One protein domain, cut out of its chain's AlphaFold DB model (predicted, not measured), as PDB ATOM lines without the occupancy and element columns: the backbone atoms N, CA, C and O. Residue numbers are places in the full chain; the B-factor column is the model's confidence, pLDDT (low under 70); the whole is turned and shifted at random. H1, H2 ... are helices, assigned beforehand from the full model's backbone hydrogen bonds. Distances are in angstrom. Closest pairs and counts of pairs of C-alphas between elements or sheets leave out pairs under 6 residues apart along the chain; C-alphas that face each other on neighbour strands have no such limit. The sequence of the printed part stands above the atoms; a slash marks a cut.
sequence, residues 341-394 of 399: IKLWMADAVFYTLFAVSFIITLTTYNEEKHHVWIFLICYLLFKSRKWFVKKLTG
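This is residues 341 to 394 of the 399 residues of the protein "SMI1_KNR4 domain-containing protein" of Mucilaginibacter pineti (UniProt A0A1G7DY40). Two long helices, H1 and H2, run side by side in opposite directions as a narrow U, and the loop joining them makes its closed end. Residues 362 to 369, at the turn, stick out beyond the body. The printed part has 54 residues, with two named helices, H1 then H2, and no named strand; the class is all helix. It is loose, with a radius of gyration of the C-alphas of 13.5 A, and a rod in outline, spanning 43 by 17 by 8 A.

H1 covers residues 341 to 363, 33.1 A from first to last C-alpha, beginning at C-alpha 341 (-11.030, 34.879, -18.301). H2 covers residues 371 to 393, 33.7 A long, from C-alpha 371 at (19.298, 18.374, -30.227) to C-alpha 393 at (-7.222, 25.280, -10.694).

H1 and H2 are close but not clearly touching; their closest C-alphas, those of Phe 350 and Arg 385, are 7.8 A apart. They run opposite ways at a shallow tilt of 14 degrees. In H1 and H2 every O i to N i+4 pair is within hydrogen-bond range.

The two C-alphas farthest apart, those of Glu 368 and Gly 394, are 43.1 A apart. The printed part has no cut, and the link from H1 to H2, 7 residues, is short. Mean pLDDT of the printed part is 71.7; residues 341 to 343, 366 to 373, 386 and 388 to 394 are under 70.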
ATOM      1  N   ILE A 341     -12.150  33.954 -18.121       58.78
ATOM      2  CA  ILE A 341     -11.030  34.879 -18.301       58.78
ATOM      3  C   ILE A 341      -9.721  34.386 -17.646       58.78
ATOM      4  O   ILE A 341      -8.653  34.578 -18.222       58.78
ATOM      5  N   LYS A 342      -9.760  33.715 -16.482       59.03
ATOM      6  CA  LYS A 342      -8.520  33.259 -15.815       59.03
ATOM      7  C   LYS A 342      -7.820  32.085 -16.509       59.03
ATOM      8  O   LYS A 342      -6.598  32.009 -16.430       59.03
ATOM      9  N   LEU A 343      -8.558  31.195 -17.177       62.53
ATOM     10  CA  LEU A 343      -7.961  30.024 -17.834       62.53
ATOM     11  C   LEU A 343      -7.323  30.417 -19.171       62.53
ATOM     12  O   LEU A 343      -6.166  30.098 -19.422       62.53
ATOM     13  N   TRP A 344      -8.035  31.221 -19.966       70.94
ATOM     14  CA  TRP A 344      -7.526  31.720 -21.245       70.94
ATOM     15  C   TRP A 344      -6.287  32.616 -21.079       70.94
ATOM     16  O   TRP A 344      -5.345  32.506 -21.857       70.94
ATOM     17  N   MET A 345      -6.229  33.446 -20.028       71.44
ATOM     18  CA  MET A 345      -5.022  34.227 -19.729       71.44
ATOM     19  C   MET A 345      -3.820  33.351 -19.347       71.44
ATOM     20  O   MET A 345      -2.694  33.680 -19.713       71.44
ATOM     21  N   ALA A 346      -4.034  32.239 -18.638       72.50
ATOM     22  CA  ALA A 346      -2.948  31.327 -18.284       72.50
ATOM     23  C   ALA A 346      -2.376  30.621 -19.524       72.50
ATOM     24  O   ALA A 346      -1.154  30.540 -19.668       72.50
ATOM     25  N   ASP A 347      -3.240  30.188 -20.445       73.00
ATOM     26  CA  ASP A 347      -2.815  29.603 -21.718       73.00
ATOM     27  C   ASP A 347      -2.103  30.637 -22.601       73.00
ATOM     28  O   ASP A 347      -1.025  30.357 -23.123       73.00
ATOM     29  N   ALA A 348      -2.626  31.864 -22.705       77.12
ATOM     30  CA  ALA A 348      -1.993  32.936 -23.476       77.12
ATOM     31  C   ALA A 348      -0.579  33.276 -22.960       77.12
ATOM     32  O   ALA A 348       0.357  33.402 -23.753       77.12
ATOM     33  N   VAL A 349      -0.390  33.364 -21.637       81.00
ATOM     34  CA  VAL A 349       0.934  33.585 -21.029       81.00
ATOM     35  C   VAL A 349       1.872  32.412 -21.315       81.00
ATOM     36  O   VAL A 349       3.028  32.634 -21.674       81.00
ATOM     37  N   PHE A 350       1.385  31.173 -21.217       82.31
ATOM     38  CA  PHE A 350       2.188  29.986 -21.509       82.31
ATOM     39  C   PHE A 350       2.668  29.962 -22.967       82.31
ATOM     40  O   PHE A 350       3.863  29.795 -23.209       82.31
ATOM     41  N   TYR A 351       1.776  30.195 -23.933       81.44
ATOM     42  CA  TYR A 351       2.143  30.226 -25.352       81.44
ATOM     43  C   TYR A 351       3.091  31.380 -25.688       81.44
ATOM     44  O   TYR A 351       4.003  31.204 -26.496       81.44
ATOM     45  N   THR A 352       2.941  32.532 -25.030       82.50
ATOM     46  CA  THR A 352       3.852  33.670 -25.220       82.50
ATOM     47  C   THR A 352       5.257  33.341 -24.712       82.50
ATOM     48  O   THR A 352       6.238  33.556 -25.421       82.50
ATOM     49  N   LEU A 353       5.372  32.753 -23.516       82.12
ATOM     50  CA  LEU A 353       6.662  32.317 -22.969       82.12
ATOM     51  C   LEU A 353       7.300  31.211 -23.818       82.12
ATOM     52  O   LEU A 353       8.513  31.223 -24.033       82.12
ATOM     53  N   PHE A 354       6.488  30.289 -24.343       82.25
ATOM     54  CA  PHE A 354       6.946  29.244 -25.254       82.25
ATOM     55  C   PHE A 354       7.510  29.835 -26.551       82.25
ATOM     56  O   PHE A 354       8.621  29.489 -26.948       82.25
ATOM     57  N   ALA A 355       6.791  30.773 -27.175       79.88
ATOM     58  CA  ALA A 355       7.235  31.444 -28.392       79.88
ATOM     59  C   ALA A 355       8.544  32.221 -28.173       79.88
ATOM     60  O   ALA A 355       9.466  32.107 -28.978       79.88
ATOM     61  N   VAL A 356       8.673  32.944 -27.054       84.56
ATOM     62  CA  VAL A 356       9.912  33.661 -26.703       84.56
ATOM     63  C   VAL A 356      11.076  32.688 -26.496       84.56
ATOM     64  O   VAL A 356      12.151  32.899 -27.056       84.56
ATOM     65  N   SER A 357      10.869  31.593 -25.756       80.88
ATOM     66  CA  SER A 357      11.894  30.558 -25.563       80.88
ATOM     67  C   SER A 357      12.328  29.930 -26.890       80.88
ATOM     68  O   SER A 357      13.514  29.672 -27.094       80.88
ATOM     69  N   PHE A 358      11.380  29.690 -27.797       81.88
ATOM     70  CA  PHE A 358      11.647  29.119 -29.113       81.88
ATOM     71  C   PHE A 358      12.473  30.070 -29.989       81.88
ATOM     72  O   PHE A 358      13.463  29.648 -30.582       81.88
ATOM     73  N   ILE A 359      12.138  31.365 -29.995       81.81
ATOM     74  CA  ILE A 359      12.895  32.394 -30.724       81.81
ATOM     75  C   ILE A 359      14.319  32.520 -30.174       81.81
ATOM     76  O   ILE A 359      15.261  32.533 -30.959       81.81
ATOM     77  N   ILE A 360      14.500  32.555 -28.847       81.81
ATOM     78  CA  ILE A 360      15.838  32.604 -28.226       81.81
ATOM     79  C   ILE A 360      16.659  31.366 -28.607       81.81
ATOM     80  O   ILE A 360      17.849  31.474 -28.895       81.81
ATOM     81  N   THR A 361      16.026  30.192 -28.643       77.44
ATOM     82  CA  THR A 361      16.695  28.943 -29.036       77.44
ATOM     83  C   THR A 361      17.131  28.986 -30.500       77.44
ATOM     84  O   THR A 361      18.242  28.569 -30.803       77.44
ATOM     85  N   LEU A 362      16.302  29.534 -31.396       76.19
ATOM     86  CA  LEU A 362      16.638  29.701 -32.815       76.19
ATOM     87  C   LEU A 362      17.752  30.729 -33.052       76.19
ATOM     88  O   LEU A 362      18.589  30.518 -33.921       76.19
ATOM     89  N   THR A 363      17.791  31.830 -32.295       77.31
ATOM     90  CA  THR A 363      18.804  32.885 -32.483       77.31
ATOM     91  C   THR A 363      20.149  32.566 -31.836       77.31
ATOM     92  O   THR A 363      21.167  33.112 -32.250       77.31
ATOM     93  N   THR A 364      20.174  31.677 -30.841       72.56
ATOM     94  CA  THR A 364      21.408  31.188 -30.196       72.56
ATOM     95  C   THR A 364      21.914  29.874 -30.798       72.56
ATOM     96  O   THR A 364      22.940  29.347 -30.364       72.56
ATOM     97  N   TYR A 365      21.218  29.356 -31.813       71.38
ATOM     98  CA  TYR A 365      21.544  28.119 -32.508       71.38
ATOM     99  C   TYR A 365      22.829  28.280 -33.333       71.38
ATOM    100  O   TYR A 365      22.823  28.903 -34.392       71.38
ATOM    101  N   ASN A 366      23.933  27.713 -32.844       66.50
ATOM    102  CA  ASN A 366      25.148  27.506 -33.627       66.50
ATOM    103  C   ASN A 366      25.307  25.997 -33.857       66.50
ATOM    104  O   ASN A 366      25.194  25.202 -32.916       66.50
ATOM    105  N   GLU A 367      25.455  25.612 -35.120       65.94
ATOM    106  CA  GLU A 367      25.340  24.233 -35.590       65.94
ATOM    107  C   GLU A 367      26.437  23.357 -34.968       65.94
ATOM    108  O   GLU A 367      27.616  23.599 -35.193       65.94
ATOM    109  N   GLU A 368      26.039  22.390 -34.122       60.66
ATOM    110  CA  GLU A 368      26.459  20.973 -34.229       60.66
ATOM    111  C   GLU A 368      26.140  20.086 -32.999       60.66
ATOM    112  O   GLU A 368      26.279  18.870 -33.111       60.66
ATOM    113  N   LYS A 369      25.685  20.579 -31.826       59.88
ATOM    114  CA  LYS A 369      25.576  19.691 -30.625       59.88
ATOM    115  C   LYS A 369      24.355  19.794 -29.693       59.88
ATOM    116  O   LYS A 369      24.402  19.250 -28.590       59.88
ATOM    117  N   HIS A 370      23.232  20.402 -30.086       62.88
ATOM    118  CA  HIS A 370      22.179  20.751 -29.106       62.88
ATOM    119  C   HIS A 370      20.786  20.101 -29.261       62.88
ATOM    120  O   HIS A 370      19.878  20.457 -28.510       62.88
ATOM    121  N   HIS A 371      20.597  19.076 -30.106       66.06
ATOM    122  CA  HIS A 371      19.298  18.374 -30.227       66.06
ATOM    123  C   HIS A 371      18.781  17.776 -28.902       66.06
ATOM    124  O   HIS A 371      17.579  17.794 -28.640       66.06
ATOM    125  N   VAL A 372      19.683  17.321 -28.025       68.81
ATOM    126  CA  VAL A 372      19.330  16.797 -26.692       68.81
ATOM    127  C   VAL A 372      18.770  17.896 -25.783       68.81
ATOM    128  O   VAL A 372      17.827  17.658 -25.032       68.81
ATOM    129  N   TRP A 373      19.298  19.120 -25.881       69.44
ATOM    130  CA  TRP A 373      18.845  20.251 -25.070       69.44
ATOM    131  C   TRP A 373      17.477  20.765 -25.506       69.44
ATOM    132  O   TRP A 373      16.655  21.081 -24.650       69.44
ATOM    133  N   ILE A 374      17.189  20.764 -26.811       70.81
ATOM    134  CA  ILE A 374      15.857  21.100 -27.334       70.81
ATOM    135  C   ILE A 374      14.817  20.105 -26.802       70.81
ATOM    136  O   ILE A 374      13.793  20.520 -26.260       70.81
ATOM    137  N   PHE A 375      15.109  18.801 -26.852       70.94
ATOM    138  CA  PHE A 375      14.233  17.774 -26.277       70.94
ATOM    139  C   PHE A 375      14.031  17.952 -24.766       70.94
ATOM    140  O   PHE A 375      12.903  17.850 -24.282       70.94
ATOM    141  N   LEU A 376      15.096  18.266 -24.021       73.12
ATOM    142  CA  LEU A 376      15.017  18.487 -22.576       73.12
ATOM    143  C   LEU A 376      14.164  19.722 -22.232       73.12
ATOM    144  O   LEU A 376      13.351  19.669 -21.311       73.12
ATOM    145  N   ILE A 377      14.309  20.814 -22.988       74.38
ATOM    146  CA  ILE A 377      13.532  22.049 -22.810       74.38
ATOM    147  C   ILE A 377      12.057  21.802 -23.142       74.38
ATOM    148  O   ILE A 377      11.193  22.136 -22.332       74.38
ATOM    149  N   CYS A 378      11.750  21.154 -24.270       73.50
ATOM    150  CA  CYS A 378      10.377  20.784 -24.623       73.50
ATOM    151  C   CYS A 378       9.738  19.883 -23.553       73.50
ATOM    152  O   CYS A 378       8.596  20.112 -23.150       73.50
ATOM    153  N   TYR A 379      10.487  18.908 -23.034       76.94
ATOM    154  CA  TYR A 379      10.025  18.024 -21.966       76.94
ATOM    155  C   TYR A 379       9.762  18.776 -20.650       76.94
ATOM    156  O   TYR A 379       8.718  18.585 -20.019       76.94
ATOM    157  N   LEU A 380      10.664  19.675 -20.245       76.12
ATOM    158  CA  LEU A 380      10.497  20.492 -19.040       76.12
ATOM    159  C   LEU A 380       9.318  21.466 -19.156       76.12
ATOM    160  O   LEU A 380       8.578  21.627 -18.186       76.12
ATOM    161  N   LEU A 381       9.092  22.057 -20.334       72.19
ATOM    162  CA  LEU A 381       7.943  22.928 -20.608       72.19
ATOM    163  C   LEU A 381       6.615  22.156 -20.585       72.19
ATOM    164  O   LEU A 381       5.615  22.641 -20.055       72.19
ATOM    165  N   PHE A 382       6.604  20.918 -21.082       73.81
ATOM    166  CA  PHE A 382       5.433  20.049 -20.987       73.81
ATOM    167  C   PHE A 382       5.125  19.663 -19.529       73.81
ATOM    168  O   PHE A 382       3.970  19.699 -19.091       73.81
ATOM    169  N   LYS A 383       6.159  19.352 -18.735       73.44
ATOM    170  CA  LYS A 383       6.005  19.005 -17.314       73.44
ATOM    171  C   LYS A 383       5.600  20.214 -16.457       73.44
ATOM    172  O   LYS A 383       4.799  20.063 -15.532       73.44
ATOM    173  N   SER A 384       6.103  21.411 -16.769       73.06
ATOM    174  CA  SER A 384       5.760  22.645 -16.053       73.06
ATOM    175  C   SER A 384       4.324  23.094 -16.330       73.06
ATOM    176  O   SER A 384       3.648  23.513 -15.391       73.06
ATOM    177  N   ARG A 385       3.799  22.892 -17.552       71.81
ATOM    178  CA  ARG A 385       2.370  23.090 -17.865       71.81
ATOM    179  C   ARG A 385       1.476  22.259 -16.945       71.81
ATOM    180  O   ARG A 385       0.552  22.800 -16.341       71.81
ATOM    181  N   LYS A 386       1.791  20.969 -16.762       65.44
ATOM    182  CA  LYS A 386       1.045  20.081 -15.849       65.44
ATOM    183  C   LYS A 386       1.054  20.595 -14.406       65.44
ATOM    184  O   LYS A 386       0.016  20.610 -13.748       65.44
ATOM    185  N   TRP A 387       2.209  21.046 -13.918       72.56
ATOM    186  CA  TRP A 387       2.325  21.599 -12.566       72.56
ATOM    187  C   TRP A 387       1.546  22.915 -12.399       72.56
ATOM    188  O   TRP A 387       0.873  23.113 -11.385       72.56
ATOM    189  N   PHE A 388       1.589  23.796 -13.400       63.88
ATOM    190  CA  PHE A 388       0.953  25.112 -13.352       63.88
ATOM    191  C   PHE A 388      -0.579  25.023 -13.405       63.88
ATOM    192  O   PHE A 388      -1.259  25.661 -12.599       63.88
ATOM    193  N   VAL A 389      -1.125  24.157 -14.269       65.25
ATOM    194  CA  VAL A 389      -2.571  23.874 -14.342       65.25
ATOM    195  C   VAL A 389      -3.088  23.321 -13.010       65.25
ATOM    196  O   VAL A 389      -4.113  23.788 -12.509       65.25
ATOM    197  N   LYS A 390      -2.340  22.407 -12.374       66.38
ATOM    198  CA  LYS A 390      -2.677  21.840 -11.056       66.38
ATOM    199  C   LYS A 390      -2.706  22.897  -9.944       66.38
ATOM    200  O   LYS A 390      -3.568  22.859  -9.072       66.38
ATOM    201  N   LYS A 391      -1.780  23.863  -9.967       65.62
ATOM    202  CA  LYS A 391      -1.681  24.905  -8.930       65.62
ATOM    203  C   LYS A 391      -2.727  26.016  -9.086       65.62
ATOM    204  O   LYS A 391      -3.203  26.532  -8.081       65.62
ATOM    205  N   LEU A 392      -3.097  26.378 -10.317       57.41
ATOM    206  CA  LEU A 392      -4.066  27.450 -10.587       57.41
ATOM    207  C   LEU A 392      -5.525  27.024 -10.438       57.41
ATOM    208  O   LEU A 392      -6.360  27.833 -10.038       57.41
ATOM    209  N   THR A 393      -5.842  25.775 -10.771       63.75
ATOM    210  CA  THR A 393      -7.222  25.280 -10.694       63.75
ATOM    211  C   THR A 393      -7.602  24.831  -9.285       63.75
ATOM    212  O   THR A 393      -8.786  24.694  -8.999       63.75
ATOM    213  N   GLY A 394      -6.626  24.603  -8.392       48.09
ATOM    214  CA  GLY A 394      -6.856  24.027  -7.059       48.09
ATOM    215  C   GLY A 394      -7.362  22.580  -7.099       48.09
ATOM    216  O   GLY A 394      -7.503  21.942  -6.059       48.09
TER     217      GLY A 394